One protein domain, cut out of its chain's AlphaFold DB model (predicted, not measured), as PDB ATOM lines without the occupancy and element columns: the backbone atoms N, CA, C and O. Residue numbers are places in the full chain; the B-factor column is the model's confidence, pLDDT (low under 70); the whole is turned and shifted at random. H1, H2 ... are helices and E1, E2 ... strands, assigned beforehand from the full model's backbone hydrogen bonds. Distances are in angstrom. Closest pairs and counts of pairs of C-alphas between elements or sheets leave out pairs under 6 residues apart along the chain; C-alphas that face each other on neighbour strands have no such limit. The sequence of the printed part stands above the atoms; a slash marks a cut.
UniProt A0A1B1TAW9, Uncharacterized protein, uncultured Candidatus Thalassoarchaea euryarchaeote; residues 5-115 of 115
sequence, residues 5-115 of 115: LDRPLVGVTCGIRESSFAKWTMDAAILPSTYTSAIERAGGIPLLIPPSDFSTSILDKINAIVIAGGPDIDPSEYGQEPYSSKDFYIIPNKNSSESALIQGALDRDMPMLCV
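This is residues 5 to 115 of the 115 residues of an uncharacterized protein of uncultured Candidatus Thalassoarchaea euryarchaeote (UniProt A0A1B1TAW9). A small twisted sheet of four parallel strands, in the order E4, E1, E5, E6, lies between helices, with H1 over one face and H2 and H4 side by side over the other. From one end of E1 the chain turns at 86 degrees into E2, and the hairpin E2 and E3 makes an arm; a long loop with the short H3 reaches away from the same end of the sheet. The printed part has 111 residues, with four named helices and six named strands in the order E1 E2 E3 H1 E4 H2 E5 H3 H4 E6, of mixed class, helices and strands. It is compact, with a radius of gyration of the C-alphas of 15.2 A and spans of 48 by 42 by 24 A.

The sheet runs E4, residues 45 to 49, E1, residues 9 to 13, E5, residues 64 to 67, and E6, residues 112 to 114. N 10 and O 45 of E1 and E4 are 2.8 A apart, N 66 and O 11 of E5 and E1 2.8 A, and N 67 and O 113 of E5 and E6 2.8 A, each within hydrogen-bond range. H1, residues 33 to 41, is on the sheet at a height of 9.3 A, along the strands; its closest C-alphas to E4 are Thr 36 and Pro 46, 5.5 A. On the opposite face are H2, residues 55 to 60, and H4, residues 94 to 107, making three layers, helices on both faces of a sheet. H2 and H4 touch at Thr 56 and Leu 101, their closest C-alphas, 5.5 A, with a shallow tilt of 23 degrees, the same way. E4, H2, E5 form a split strand-helix-strand unit, with E1 between its two parallel strands. E5, H3, residues 75 to 78, H4 and E6 form a strand-helix-strand unit that is not split, two parallel neighbour strands with helices between them along the chain; the crossovers of both units are right-handed. E2, residues 15 to 21, and E3, residues 24 to 30, are an antiparallel hairpin; N 19 and O 26 are 2.8 A apart. In H1 and H4 every O i to N i+4 pair is within hydrogen-bond range; H2 has 0 of 2, but 3 of 3 O i to N i+3 pairs, and H3 is too short for an i+4 pair.

E1 begins at C-alpha 9 (228.599, 188.227, 207.924) and is 13.2 A long. E2 is 16.5 A and E3 15.9 A long. H4, 20.0 A, begins at C-alpha 94 (208.025, 194.556, 212.278). E6 ends at C-alpha 114 (217.896, 199.315, 201.949).

The C-alphas of Leu 5 and Ser 84, the two farthest apart, are 49.5 A apart. The printed part has no cut. The link from H3 to H4, residues 79 to 93, is long. Residues 83 to 95 have pLDDT under 70; the mean of the printed part is 87.9.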
ATOM      1  N   LEU A   5     236.531 181.935 206.603       70.12
ATOM      2  CA  LEU A   5     236.692 182.703 207.837       70.12
ATOM      3  C   LEU A   5     236.800 184.225 207.627       70.12
ATOM      4  O   LEU A   5     236.600 184.964 208.584       70.12
ATOM      5  N   ASP A   6     237.086 184.692 206.405       87.50
ATOM      6  CA  ASP A   6     237.287 186.121 206.100       87.50
ATOM      7  C   ASP A   6     236.069 186.768 205.418       87.50
ATOM      8  O   ASP A   6     236.103 187.949 205.063       87.50
ATOM      9  N   ARG A   7     234.995 186.007 205.166       94.44
ATOM     10  CA  ARG A   7     233.802 186.548 204.503       94.44
ATOM     11  C   ARG A   7     232.975 187.385 205.483       94.44
ATOM     12  O   ARG A   7     232.743 186.932 206.604       94.44
ATOM     13  N   PRO A   8     232.474 188.566 205.075       96.94
ATOM     14  CA  PRO A   8     231.651 189.389 205.948       96.94
ATOM     15  C   PRO A   8     230.316 188.695 206.234       96.94
ATOM     16  O   PRO A   8     229.627 188.253 205.312       96.94
ATOM     17  N   LEU A   9     229.933 188.634 207.507       97.56
ATOM     18  CA  LEU A   9     228.599 188.227 207.924       97.56
ATOM     19  C   LEU A   9     227.638 189.392 207.681       97.56
ATOM     20  O   LEU A   9     227.792 190.467 208.261       97.56
ATOM     21  N   VAL A  10     226.659 189.187 206.808       98.31
ATOM     22  CA  VAL A  10     225.699 190.210 206.391       98.31
ATOM     23  C   VAL A  10     224.329 189.838 206.935       98.31
ATOM     24  O   VAL A  10     223.726 188.850 206.509       98.31
ATOM     25  N   GLY A  11     223.835 190.629 207.883       97.75
ATOM     26  CA  GLY A  11     222.465 190.507 208.364       97.75
ATOM     27  C   GLY A  11     221.477 190.909 207.276       97.75
ATOM     28  O   GLY A  11     221.722 191.871 206.557       97.75
ATOM     29  N   VAL A  12     220.358 190.205 207.147       97.81
ATOM     30  CA  VAL A  12     219.263 190.592 206.254       97.81
ATOM     31  C   VAL A  12     217.927 190.458 206.970       97.81
ATOM     32  O   VAL A  12     217.613 189.387 207.496       97.81
ATOM     33  N   THR A  13     217.149 191.542 207.028       95.75
ATOM     34  CA  THR A  13     215.828 191.511 207.675       95.75
ATOM     35  C   THR A  13     214.884 190.590 206.909       95.75
ATOM     36  O   THR A  13     215.022 190.395 205.704       95.75
ATOM     37  N   CYS A  14     213.930 189.974 207.601       93.81
ATOM     38  CA  CYS A  14     212.920 189.128 206.971       93.81
ATOM     39  C   CYS A  14     211.538 189.355 207.592       93.81
ATOM     40  O   CYS A  14     211.397 190.004 208.627       93.81
ATOM     41  N   GLY A  15     210.489 188.876 206.926       89.50
ATOM     42  CA  GLY A  15     209.114 189.034 207.391       89.50
ATOM     43  C   GLY A  15     208.598 187.777 208.078       89.50
ATOM     44  O   GLY A  15     208.997 186.675 207.724       89.50
ATOM     45  N   ILE A  16     207.648 187.929 209.003       89.19
ATOM     46  CA  ILE A  16     206.819 186.805 209.454       89.19
ATOM     47  C   ILE A  16     205.606 186.691 208.534       89.19
ATOM     48  O   ILE A  16     204.948 187.702 208.274       89.19
ATOM     49  N   ARG A  17     205.327 185.502 207.999       88.31
ATOM     50  CA  ARG A  17     204.113 185.216 207.221       88.31
ATOM     51  C   ARG A  17     203.598 183.822 207.531       88.31
ATOM     52  O   ARG A  17     204.394 182.889 207.666       88.31
ATOM     53  N   GLU A  18     202.280 183.677 207.523       92.31
ATOM     54  CA  GLU A  18     201.640 182.369 207.535       92.31
ATOM     55  C   GLU A  18     202.149 181.544 206.341       92.31
ATOM     56  O   GLU A  18     202.123 181.991 205.193       92.31
ATOM     57  N   SER A  19     202.683 180.359 206.628       93.62
ATOM     58  CA  SER A  19     203.372 179.508 205.662       93.62
ATOM     59  C   SER A  19     202.999 178.040 205.858       93.62
ATOM     60  O   SER A  19     202.731 177.581 206.970       93.62
ATOM     61  N   SER A  20     203.001 177.274 204.766       95.00
ATOM     62  CA  SER A  20     202.696 175.840 204.793       95.00
ATOM     63  C   SER A  20     203.951 174.989 205.015       95.00
ATOM     64  O   SER A  20     204.888 175.017 204.220       95.00
ATOM     65  N   PHE A  21     203.926 174.148 206.048       93.38
ATOM     66  CA  PHE A  21     204.911 173.109 206.352       93.38
ATOM     67  C   PHE A  21     204.271 171.729 206.167       93.38
ATOM     68  O   PHE A  21     203.775 171.104 207.108       93.38
ATOM     69  N   ALA A  22     204.264 171.246 204.923       92.88
ATOM     70  CA  ALA A  22     203.570 170.025 204.511       92.88
ATOM     71  C   ALA A  22     202.072 170.039 204.878       92.88
ATOM     72  O   ALA A  22     201.282 170.664 204.179       92.88
ATOM     73  N   LYS A  23     201.667 169.340 205.946       94.00
ATOM     74  CA  LYS A  23     200.260 169.250 206.384       94.00
ATOM     75  C   LYS A  23     199.845 170.347 207.370       94.00
ATOM     76  O   LYS A  23     198.687 170.375 207.770       94.00
ATOM     77  N   TRP A  24     200.777 171.194 207.791       93.56
ATOM     78  CA  TRP A  24     200.563 172.191 208.836       93.56
ATOM     79  C   TRP A  24     200.728 173.589 208.264       93.56
ATOM     80  O   TRP A  24     201.528 173.795 207.353       93.56
ATOM     81  N   THR A  25     200.014 174.544 208.838       95.62
ATOM     82  CA  THR A  25     200.179 175.964 208.541       95.62
ATOM     83  C   THR A  25     200.571 176.670 209.828       95.62
ATOM     84  O   THR A  25     199.977 176.411 210.875       95.62
ATOM     85  N   MET A  26     201.605 177.501 209.762       94.06
ATOM     86  CA  MET A  26     202.075 178.317 210.880       94.06
ATOM     87  C   MET A  26     202.881 179.505 210.372       94.06
ATOM     88  O   MET A  26     203.364 179.505 209.240       94.06
ATOM     89  N   ASP A  27     203.053 180.503 211.226       92.00
ATOM     90  CA  ASP A  27     203.914 181.638 210.942       92.00
ATOM     91  C   ASP A  27     205.380 181.216 210.802       92.00
ATOM     92  O   ASP A  27     205.921 180.470 211.619       92.00
ATOM     93  N   ALA A  28     206.033 181.727 209.760       92.12
ATOM     94  CA  ALA A  28     207.444 181.509 209.493       92.12
ATOM     95  C   ALA A  28     208.166 182.827 209.232       92.12
ATOM     96  O   ALA A  28     207.624 183.732 208.599       92.12
ATOM     97  N   ALA A  29     209.425 182.887 209.664       91.88
ATOM     98  CA  ALA A  29     210.374 183.882 209.195       91.88
ATOM     99  C   ALA A  29     210.767 183.550 207.752       91.88
ATOM    100  O   ALA A  29     211.432 182.542 207.503       91.88
ATOM    101  N   ILE A  30     210.325 184.374 206.805       93.25
ATOM    102  CA  ILE A  30     210.527 184.151 205.376       93.25
ATOM    103  C   ILE A  30     211.137 185.370 204.688       93.25
ATOM    104  O   ILE A  30     210.856 186.524 205.017       93.25
ATOM    105  N   LEU A  31     211.960 185.083 203.684       95.62
ATOM    106  CA  LEU A  31     212.642 186.058 202.846       95.62
ATOM    107  C   LEU A  31     212.730 185.495 201.421       95.62
ATOM    108  O   LEU A  31     213.086 184.320 201.276       95.62
ATOM    109  N   PRO A  32     212.450 186.282 200.365       95.75
ATOM    110  CA  PRO A  32     212.756 185.858 199.006       95.75
ATOM    111  C   PRO A  32     214.232 185.457 198.885       95.75
ATOM    112  O   PRO A  32     215.131 186.216 199.247       95.75
ATOM    113  N   SER A  33     214.499 184.266 198.349       96.81
ATOM    114  CA  SER A  33     215.857 183.699 198.262       96.81
ATOM    115  C   SER A  33     216.822 184.527 197.403       96.81
ATOM    116  O   SER A  33     218.036 184.324 197.451       96.81
ATOM    117  N   THR A  34     216.308 185.483 196.629       97.50
ATOM    118  CA  THR A  34     217.103 186.445 195.861       97.50
ATOM    119  C   THR A  34     218.004 187.294 196.754       97.50
ATOM    120  O   THR A  34     219.122 187.586 196.343       97.50
ATOM    121  N   TYR A  35     217.578 187.627 197.978       98.06
ATOM    122  CA  TYR A  35     218.398 188.379 198.931       98.06
ATOM    123  C   TYR A  35     219.621 187.578 199.387       98.06
ATOM    124  O   TYR A  35     220.750 188.051 199.255       98.06
ATOM    125  N   THR A  36     219.420 186.346 199.866       97.88
ATOM    126  CA  THR A  36     220.527 185.489 200.326       97.88
ATOM    127  C   THR A  36     221.475 185.162 199.177       97.88
ATOM    128  O   THR A  36     222.684 185.322 199.313       97.88
ATOM    129  N   SER A  37     220.926 184.834 198.004       98.12
ATOM    130  CA  SER A  37     221.712 184.553 196.797       98.12
ATOM    131  C   SER A  37     222.518 185.773 196.331       98.12
ATOM    132  O   SER A  37     223.625 185.634 195.810       98.12
ATOM    133  N   ALA A  38     221.978 186.989 196.477       98.12
ATOM    134  CA  ALA A  38     222.691 188.215 196.133       98.12
ATOM    135  C   ALA A  38     223.864 188.484 197.084       98.12
ATOM    136  O   ALA A  38     224.948 188.822 196.607       98.12
ATOM    137  N   ILE A  39     223.671 188.273 198.389       98.19
ATOM    138  CA  ILE A  39     224.724 188.397 199.408       98.19
ATOM    139  C   ILE A  39     225.855 187.396 199.144       98.19
ATOM    140  O   ILE A  39     227.022 187.783 199.093       98.19
ATOM    141  N   GLU A  40     225.520 186.126 198.904       97.19
ATOM    142  CA  GLU A  40     226.506 185.079 198.614       97.19
ATOM    143  C   GLU A  40     227.306 185.385 197.345       97.19
ATOM    144  O   GLU A  40     228.534 185.283 197.333       97.19
ATOM    145  N   ARG A  41     226.630 185.830 196.277       97.06
ATOM    146  CA  ARG A  41     227.286 186.259 195.032       97.06
ATOM    147  C   ARG A  41     228.207 187.463 195.222       97.06
ATOM    148  O   ARG A  41     229.183 187.584 194.486       97.06
ATOM    149  N   ALA A  42     227.901 188.341 196.175       96.31
ATOM    150  CA  ALA A  42     228.756 189.461 196.556       96.31
ATOM    151  C   ALA A  42     229.925 189.042 197.474       96.31
ATOM    152  O   ALA A  42     230.772 189.871 197.795       96.31
ATOM    153  N   GLY A  43     230.003 187.766 197.871       95.94
ATOM    154  CA  GLY A  43     231.067 187.218 198.713       95.94
ATOM    155  C   GLY A  43     230.791 187.275 200.218       95.94
ATOM    156  O   GLY A  43     231.697 186.970 200.994       95.94
ATOM    157  N   GLY A  44     229.577 187.646 200.635       96.88
ATOM    158  CA  GLY A  44     229.156 187.656 202.038       96.88
ATOM    159  C   GLY A  44     228.521 186.343 202.498       96.88
ATOM    160  O   GLY A  44     228.197 185.469 201.694       96.88
ATOM    161  N   ILE A  45     228.323 186.221 203.810       97.56
ATOM    162  CA  ILE A  45     227.563 185.142 204.451       97.56
ATOM    163  C   ILE A  45     226.220 185.729 204.909       97.56
ATOM    164  O   ILE A  45     226.230 186.619 205.759       97.56
ATOM    165  N   PRO A  46     225.068 185.286 204.376       97.56
ATOM    166  CA  PRO A  46     223.773 185.820 204.784       97.56
ATOM    167  C   PRO A  46     223.341 185.286 206.156       97.56
ATOM    168  O   PRO A  46     223.391 184.084 206.412       97.56
ATOM    169  N   LEU A  47     222.837 186.177 207.012       96.69
ATOM    170  CA  LEU A  47     222.189 185.846 208.281       96.69
ATOM    171  C   LEU A  47     220.779 186.444 208.308       96.69
ATOM    172  O   LEU A  47     220.627 187.663 208.320       96.69
ATOM    173  N   LEU A  48     219.744 185.602 208.333       96.12
ATOM    174  CA  LEU A  48     218.359 186.075 208.423       96.12
ATOM    175  C   LEU A  48     218.076 186.650 209.815       96.12
ATOM    176  O   LEU A  48     218.325 185.997 210.828       96.12
ATOM    177  N   ILE A  49     217.500 187.850 209.846       95.19
ATOM    178  CA  ILE A  49     217.100 188.561 211.060       95.19
ATOM    179  C   ILE A  49     215.572 188.714 211.036       95.19
ATOM    180  O   ILE A  49     215.048 189.569 210.317       95.19
ATOM    181  N   PRO A  50     214.821 187.868 211.761       92.06
ATOM    182  CA  PRO A  50     213.385 188.056 211.914       92.06
ATOM    183  C   PRO A  50     213.069 189.247 212.830       92.06
ATOM    184  O   PRO A  50     213.917 189.640 213.639       92.06
ATOM    185  N   PRO A  51     211.845 189.800 212.755       88.81
ATOM    186  CA  PRO A  51     211.401 190.843 213.669       88.81
ATOM    187  C   PRO A  51     211.480 190.354 215.117       88.81
ATOM    188  O   PRO A  51     210.980 189.278 215.449       88.81
ATOM    189  N   SER A  52     212.129 191.133 215.975       84.50
ATOM    190  CA  SER A  52     212.299 190.825 217.394       84.50
ATOM    191  C   SER A  52     212.559 192.101 218.189       84.50
ATOM    192  O   SER A  52     213.203 193.019 217.682       84.50
ATOM    193  N   ASP A  53     212.137 192.122 219.453       74.38
ATOM    194  CA  ASP A  53     212.449 193.206 220.398       74.38
ATOM    195  C   ASP A  53     213.929 193.205 220.830       74.38
ATOM    196  O   ASP A  53     214.433 194.196 221.352       74.38
ATOM    197  N   PHE A  54     214.651 192.102 220.596       71.62
ATOM    198  CA  PHE A  54     216.058 191.929 220.980       71.62
ATOM    199  C   PHE A  54     217.031 192.028 219.793       71.62
ATOM    200  O   PHE A  54     218.229 191.757 219.943       71.62
ATOM    201  N   SER A  55     216.531 192.393 218.607       73.75
ATOM    202  CA  SER A  55     217.277 192.315 217.348       73.75
ATOM    203  C   SER A  55     218.498 193.236 217.307       73.75
ATOM    204  O   SER A  55     219.487 192.871 216.690       73.75
ATOM    205  N   THR A  56     218.518 194.370 218.013       85.19
ATOM    206  CA  THR A  56     219.638 195.334 217.952       85.19
ATOM    207  C   THR A  56     220.975 194.774 218.438       85.19
ATOM    208  O   THR A  56     222.024 195.174 217.939       85.19
ATOM    209  N   SER A  57     220.963 193.797 219.351       89.81
ATOM    210  CA  SER A  57     222.181 193.120 219.824       89.81
ATOM    211  C   SER A  57     222.897 192.312 218.730       89.81
ATOM    212  O   SER A  57     224.094 192.039 218.844       89.81
ATOM    213  N   ILE A  58     222.199 191.962 217.639       93.06
ATOM    214  CA  ILE A  58     222.796 191.257 216.497       93.06
ATOM    215  C   ILE A  58     223.770 192.139 215.718       93.06
ATOM    216  O   ILE A  58     224.683 191.621 215.078       93.06
ATOM    217  N   LEU A  59     223.609 193.465 215.801       95.56
ATOM    218  CA  LEU A  59     224.471 194.423 215.113       95.56
ATOM    219  C   LEU A  59     225.918 194.327 215.606       95.56
ATOM    220  O   LEU A  59     226.844 194.567 214.848       95.56
ATOM    221  N   ASP A  60     226.140 193.874 216.840       94.94
ATOM    222  CA  ASP A  60     227.491 193.675 217.375       94.94
ATOM    223  C   ASP A  60     228.142 192.366 216.879       94.94
ATOM    224  O   ASP A  60     229.264 192.032 217.271       94.94
ATOM    225  N   LYS A  61     227.425 191.573 216.069       94.81
ATOM    226  CA  LYS A  61     227.855 190.259 215.558       94.81
ATOM    227  C   LYS A  61     227.996 190.206 214.041       94.81
ATOM    228  O   LYS A  61     228.575 189.244 213.548       94.81
ATOM    229  N   ILE A  62     227.482 191.197 213.317       96.75
ATOM    230  CA  ILE A  62     227.500 191.255 211.849       96.75
ATOM    231  C   ILE A  62     228.401 192.393 211.359       96.75
ATOM    232  O   ILE A  62     228.717 193.321 212.098       96.75
ATOM    233  N   ASN A  63     228.823 192.321 210.099       97.62
ATOM    234  CA  ASN A  63     229.691 193.316 209.467       97.62
ATOM    235  C   ASN A  63     228.915 194.362 208.658       97.62
ATOM    236  O   ASN A  63     229.425 195.454 208.426       97.62
ATOM    237  N   ALA A  64     227.718 194.010 208.194       98.00
ATOM    238  CA  ALA A  64     226.833 194.866 207.414       98.00
ATOM    239  C   ALA A  64     225.387 194.384 207.557       98.00
ATOM    240  O   ALA A  64     225.153 193.225 207.919       98.00
ATOM    241  N   ILE A  65     224.425 195.243 207.220       98.12
ATOM    242  CA  ILE A  65     223.001 194.902 207.236       98.12
ATOM    243  C   ILE A  65     222.302 195.265 205.920       98.12
ATOM    244  O   ILE A  65     222.529 196.319 205.332       98.12
ATOM    245  N   VAL A  66     221.428 194.377 205.454       98.25
ATOM    246  CA  VAL A  66     220.484 194.613 204.363       98.25
ATOM    247  C   VAL A  66     219.083 194.707 204.958       98.25
ATOM    248  O   VAL A  66     218.596 193.755 205.569       98.25
ATOM    249  N   ILE A  67     218.420 195.840 204.759       96.25
ATOM    250  CA  ILE A  67     216.995 195.986 205.049       96.25
ATOM    251  C   ILE A  67     216.242 195.511 203.810       96.25
ATOM    252  O   ILE A  67     216.321 196.129 202.747       96.25
ATOM    253  N   ALA A  68     215.592 194.355 203.929       95.69
ATOM    254  CA  ALA A  68     214.841 193.769 202.835       95.69
ATOM    255  C   ALA A  68     213.551 194.552 202.574       95.69
ATOM    256  O   ALA A  68     212.898 195.038 203.498       95.69
ATOM    257  N   GLY A  69     213.162 194.594 201.304       90.31
ATOM    258  CA  GLY A  69     211.911 195.190 200.865       90.31
ATOM    259  C   GLY A  69     210.718 194.471 201.481       90.31
ATOM    260  O   GLY A  69     210.756 193.272 201.794       90.31
ATOM    261  N   GLY A  70     209.637 195.214 201.672       85.38
ATOM    262  CA  GLY A  70     208.494 194.758 202.440       85.38
ATOM    263  C   GLY A  70     207.194 195.449 202.045       85.38
ATOM    264  O   GLY A  70     207.146 196.141 201.031       85.38
ATOM    265  N   PRO A  71     206.122 195.213 202.818       80.38
ATOM    266  CA  PRO A  71     204.892 195.982 202.678       80.38
ATOM    267  C   PRO A  71     205.146 197.464 202.976       80.38
ATOM    268  O   PRO A  71     206.138 197.804 203.626       80.38
ATOM    269  N   ASP A  72     204.224 198.314 202.534       81.62
ATOM    270  CA  ASP A  72     204.274 199.752 202.794       81.62
ATOM    271  C   ASP A  72     204.305 200.058 204.302       81.62
ATOM    272  O   ASP A  72     203.701 199.351 205.118       81.62
ATOM    273  N   ILE A  73     205.015 201.130 204.661       79.75
ATOM    274  CA  ILE A  73     205.059 201.670 206.024       79.75
ATOM    275  C   ILE A  73     203.703 202.308 206.344       79.75
ATOM    276  O   ILE A  73     203.091 202.937 205.480       79.75
ATOM    277  N   ASP A  74     203.240 202.170 207.588       77.25
ATOM    278  CA  ASP A  74     202.023 202.843 208.042       77.25
ATOM    279  C   ASP A  74     202.197 204.374 207.933       77.25
ATOM    280  O   ASP A  74     203.152 204.917 208.498       77.25
ATOM    281  N   PRO A  75     201.288 205.094 207.245       82.25
ATOM    282  CA  PRO A  75     201.355 206.546 207.108       82.25
ATOM    283  C   PRO A  75     201.534 207.323 208.412       82.25
ATOM    284  O   PRO A  75     202.210 208.358 208.429       82.25
ATOM    285  N   SER A  76     200.989 206.810 209.514       82.19
ATOM    286  CA  SER A  76     201.104 207.438 210.827       82.19
ATOM    287  C   SER A  76     202.550 207.503 211.334       82.19
ATOM    288  O   SER A  76     202.897 208.445 212.047       82.19
ATOM    289  N   GLU A  77     203.427 206.586 210.906       79.06
ATOM    290  CA  GLU A  77     204.851 206.579 211.274       79.06
ATOM    291  C   GLU A  77     205.627 207.759 210.676       79.06
ATOM    292  O   GLU A  77     206.653 208.166 211.217       79.06
ATOM    293  N   TYR A  78     205.118 208.361 209.598       84.44
ATOM    294  CA  TYR A  78     205.669 209.575 208.992       84.44
ATOM    295  C   TYR A  78     204.683 210.757 209.027       84.44
ATOM    296  O   TYR A  78     204.802 211.709 208.251       84.44
ATOM    297  N   GLY A  79     203.729 210.726 209.967       86.19
ATOM    298  CA  GLY A  79     202.836 211.845 210.280       86.19
ATOM    299  C   GLY A  79     201.760 212.123 209.227       86.19
ATOM    300  O   GLY A  79     201.317 213.264 209.097       86.19
ATOM    301  N   GLN A  80     201.365 211.112 208.453       86.44
ATOM    302  CA  GLN A  80     200.296 211.190 207.458       86.44
ATOM    303  C   GLN A  80     199.078 210.367 207.896       86.44
ATOM    304  O   GLN A  80     199.202 209.358 208.585       86.44
ATOM    305  N   GLU A  81     197.890 210.792 207.467       82.69
ATOM    306  CA  GLU A  81     196.654 210.040 207.698       82.69
ATOM    307  C   GLU A  81     196.522 208.888 206.684       82.69
ATOM    308  O   GLU A  81     196.810 209.086 205.496       82.69
ATOM    309  N   PRO A  82     196.057 207.695 207.096       74.44
ATOM    310  CA  PRO A  82     195.837 206.584 206.178       74.44
ATOM    311  C   PRO A  82     194.769 206.923 205.131       74.44
ATOM    312  O   PRO A  82     193.679 207.384 205.466       74.44
ATOM    313  N   TYR A  83     195.042 206.630 203.855       69.38
ATOM    314  CA  TYR A  83     194.066 206.840 202.776       69.38
ATOM    315  C   TYR A  83     192.862 205.880 202.879       69.38
ATOM    316  O   TYR A  83     191.731 206.252 202.568       69.38
ATOM    317  N   SER A  84     193.087 204.649 203.355       64.06
ATOM    318  CA  SER A  84     192.050 203.672 203.702       64.06
ATOM    319  C   SER A  84     192.595 202.670 204.731       64.06
ATOM    320  O   SER A  84     193.756 202.284 204.674       64.06
ATOM    321  N   SER A  85     191.767 202.210 205.673       57.75
ATOM    322  CA  SER A  85     192.184 201.262 206.721       57.75
ATOM    323  C   SER A  85     192.402 199.821 206.235       57.75
ATOM    324  O   SER A  85     192.765 198.960 207.033       57.75
ATOM    325  N   LYS A  86     192.147 199.528 204.950       54.44
ATOM    326  CA  LYS A  86     192.159 198.165 204.389       54.44
ATOM    327  C   LYS A  86     193.423 197.808 203.609       54.44
ATOM    328  O   LYS A  86     193.564 196.648 203.231       54.44
ATOM    329  N   ASP A  87     194.323 198.762 203.394       49.69
ATOM    330  CA  ASP A  87     195.465 198.582 202.489       49.69
ATOM    331  C   ASP A  87     196.761 198.167 203.204       49.69
ATOM    332  O   ASP A  87     197.766 197.897 202.552       49.69
ATOM    333  N   PHE A  88     196.748 198.043 204.537       54.91
ATOM    334  CA  PHE A  88     197.968 197.823 205.313       54.91
ATOM    335  C   PHE A  88     197.974 196.457 205.990       54.91
ATOM    336  O   PHE A  88     197.213 196.181 206.920       54.91
ATOM    337  N   TYR A  89     198.893 195.598 205.547       54.22
ATOM    338  CA  TYR A  89     199.254 194.390 206.281       54.22
ATOM    339  C   TYR A  89     200.188 194.787 207.430       54.22
ATOM    340  O   TYR A  89     201.406 194.618 207.353       54.22
ATOM    341  N   ILE A  90     199.616 195.382 208.481       54.91
ATOM    342  CA  ILE A  90     200.358 195.781 209.677       54.91
ATOM    343  C   ILE A  90     200.787 194.507 210.394       54.91
ATOM    344  O   ILE A  90     199.955 193.758 210.906       54.91
ATOM    345  N   ILE A  91     202.092 194.252 210.424       57.53
ATOM    346  CA  ILE A  91     202.671 193.196 211.249       57.53
ATOM    347  C   ILE A  91     203.141 193.872 212.531       57.53
ATOM    348  O   ILE A  91     204.125 194.620 212.480       57.53
ATOM    349  N   PRO A  92     202.466 193.631 213.670       53.44
ATOM    350  CA  PRO A  92     202.907 194.153 214.952       53.44
ATOM    351  C   PRO A  92     204.389 193.817 215.161       53.44
ATOM    352  O   PRO A  92     204.822 192.699 214.883       53.44
ATOM    353  N   ASN A  93     205.168 194.796 215.614       57.59
ATOM    354  CA  ASN A  93     206.603 194.696 215.906       57.59
ATOM    355  C   ASN A  93     207.568 194.609 214.701       57.59
ATOM    356  O   ASN A  93     208.779 194.641 214.915       57.59
ATOM    357  N   LYS A  94     207.104 194.536 213.439       61.94
ATOM    358  CA  LYS A  94     208.025 194.556 212.278       61.94
ATOM    359  C   LYS A  94     208.664 195.929 212.084       61.94
ATOM    360  O   LYS A  94     209.889 196.035 212.064       61.94
ATOM    361  N   ASN A  95     207.836 196.966 212.009       66.19
ATOM    362  CA  ASN A  95     208.292 198.322 211.700       66.19
ATOM    363  C   ASN A  95     209.144 198.911 212.835       66.19
ATOM    364  O   ASN A  95     210.160 199.557 212.580       66.19
ATOM    365  N   SER A  96     208.808 198.602 214.094       75.12
ATOM    366  CA  SER A  96     209.627 198.992 215.249       75.12
ATOM    367  C   SER A  96     210.981 198.278 215.268       75.12
ATOM    368  O   SER A  96     211.990 198.908 215.580       75.12
ATOM    369  N   SER A  97     211.033 196.993 214.898       84.62
ATOM    370  CA  SER A  97     212.285 196.231 214.855       84.62
ATOM    371  C   SER A  97     213.214 196.718 213.738       84.62
ATOM    372  O   SER A  97     214.399 196.935 213.984       84.62
ATOM    373  N   GLU A  98     212.691 196.959 212.528       90.06
ATOM    374  CA  GLU A  98     213.481 197.497 211.407       90.06
ATOM    375  C   GLU A  98     213.972 198.919 211.695       90.06
ATOM    376  O   GLU A  98     215.156 199.194 211.514       90.06
ATOM    377  N   SER A  99     213.116 199.790 212.240       89.38
ATOM    378  CA  SER A  99     213.516 201.141 212.655       89.38
ATOM    379  C   SER A  99     214.630 201.113 213.708       89.38
ATOM    380  O   SER A  99     215.601 201.862 213.604       89.38
ATOM    381  N   ALA A 100     214.542 200.211 214.693       91.44
ATOM    382  CA  ALA A 100     215.577 200.046 215.710       91.44
ATOM    383  C   ALA A 100     216.900 199.511 215.131       91.44
ATOM    384  O   ALA A 100     217.974 199.953 215.541       91.44
ATOM    385  N   LEU A 101     216.842 198.586 214.167       94.69
ATOM    386  CA  LEU A 101     218.022 198.074 213.463       94.69
ATOM    387  C   LEU A 101     218.679 199.150 212.595       94.69
ATOM    388  O   LEU A 101     219.900 199.280 212.625       94.69
ATOM    389  N   ILE A 102     217.882 199.939 211.869       94.94
ATOM    390  CA  ILE A 102     218.357 201.065 211.055       94.94
ATOM    391  C   ILE A 102     219.051 202.091 211.947       94.94
ATOM    392  O   ILE A 102     220.200 202.441 211.689       94.94
ATOM    393  N   GLN A 103     218.396 202.529 213.027       95.19
ATOM    394  CA  GLN A 103     218.993 203.490 213.953       95.19
ATOM    395  C   GLN A 103     220.276 202.934 214.579       95.19
ATOM    396  O   GLN A 103     221.308 203.599 214.576       95.19
ATOM    397  N   GLY A 104     220.252 201.680 215.036       95.69
ATOM    398  CA  GLY A 104     221.425 201.039 215.623       95.69
ATOM    399  C   GLY A 104     222.589 200.860 214.642       95.69
ATOM    400  O   GLY A 104     223.744 200.886 215.076       95.69
ATOM    401  N   ALA A 105     222.315 200.669 213.349       97.00
ATOM    402  CA  ALA A 105     223.331 200.595 212.303       97.00
ATOM    403  C   ALA A 105     223.927 201.979 212.006       97.00
ATOM    404  O   ALA A 105     225.149 202.102 211.917       97.00
ATOM    405  N   LEU A 106     223.087 203.019 211.936       97.12
ATOM    406  CA  LEU A 106     223.522 204.412 211.783       97.12
ATOM    407  C   LEU A 106     224.428 204.850 212.939       97.12
ATOM    408  O   LEU A 106     225.503 205.392 212.698       97.12
ATOM    409  N   ASP A 107     224.047 204.546 214.181       97.12
ATOM    410  CA  ASP A 107     224.833 204.882 215.376       97.12
ATOM    411  C   ASP A 107     226.228 204.219 215.382       97.12
ATOM    412  O   ASP A 107     227.150 204.702 216.040       97.12
ATOM    413  N   ARG A 108     226.385 203.101 214.658       96.25
ATOM    414  CA  ARG A 108     227.636 202.333 214.528       96.25
ATOM    415  C   ARG A 108     228.450 202.693 213.285       96.25
ATOM    416  O   ARG A 108     229.505 202.093 213.095       96.25
ATOM    417  N   ASP A 109     227.960 203.600 212.436       97.12
ATOM    418  CA  ASP A 109     228.491 203.830 211.082       97.12
ATOM    419  C   ASP A 109     228.632 202.505 210.292       97.12
ATOM    420  O   ASP A 109     229.603 202.251 209.577       97.12
ATOM    421  N   MET A 110     227.672 201.592 210.497       97.75
ATOM    422  CA  MET A 110     227.684 200.257 209.903       97.75
ATOM    423  C   MET A 110     227.274 200.329 208.423       97.75
ATOM    424  O   MET A 110     226.257 200.951 208.104       97.75
ATOM    425  N   PRO A 111     227.975 199.623 207.512       98.25
ATOM    426  CA  PRO A 111     227.540 199.493 206.127       98.25
ATOM    427  C   PRO A 111     226.117 198.925 206.031       98.25
ATOM    428  O   PRO A 111     225.835 197.830 206.527       98.25
ATOM    429  N   MET A 112     225.231 199.662 205.363       97.56
ATOM    430  CA  MET A 112     223.822 199.309 205.226       97.56
ATOM    431  C   MET A 112     223.325 199.498 203.791       97.56
ATOM    432  O   MET A 112     223.711 200.446 203.107       97.56
ATOM    433  N   LEU A 113     222.436 198.605 203.354       97.94
ATOM    434  CA  LEU A 113     221.690 198.710 202.100       97.94
ATOM    435  C   LEU A 113     220.194 198.513 202.367       97.94
ATOM    436  O   LEU A 113     219.810 197.499 202.942       97.94
ATOM    437  N   CYS A 114     219.355 199.433 201.896       95.50
ATOM    438  CA  CYS A 114     217.896 199.315 201.949       95.50
ATOM    439  C   CYS A 114     217.354 199.128 200.527       95.50
ATOM    440  O   CYS A 114     217.769 199.868 199.630       95.50
ATOM    441  N   VAL A 115     216.485 198.131 200.322       92.31
ATOM    442  CA  VAL A 115     215.987 197.705 198.996       92.31
ATOM    443  C   VAL A 115     214.487 197.891 198.873       92.31
ATOM    444  O   VAL A 115     213.776 197.395 199.772       92.31
TER     445      VAL A 115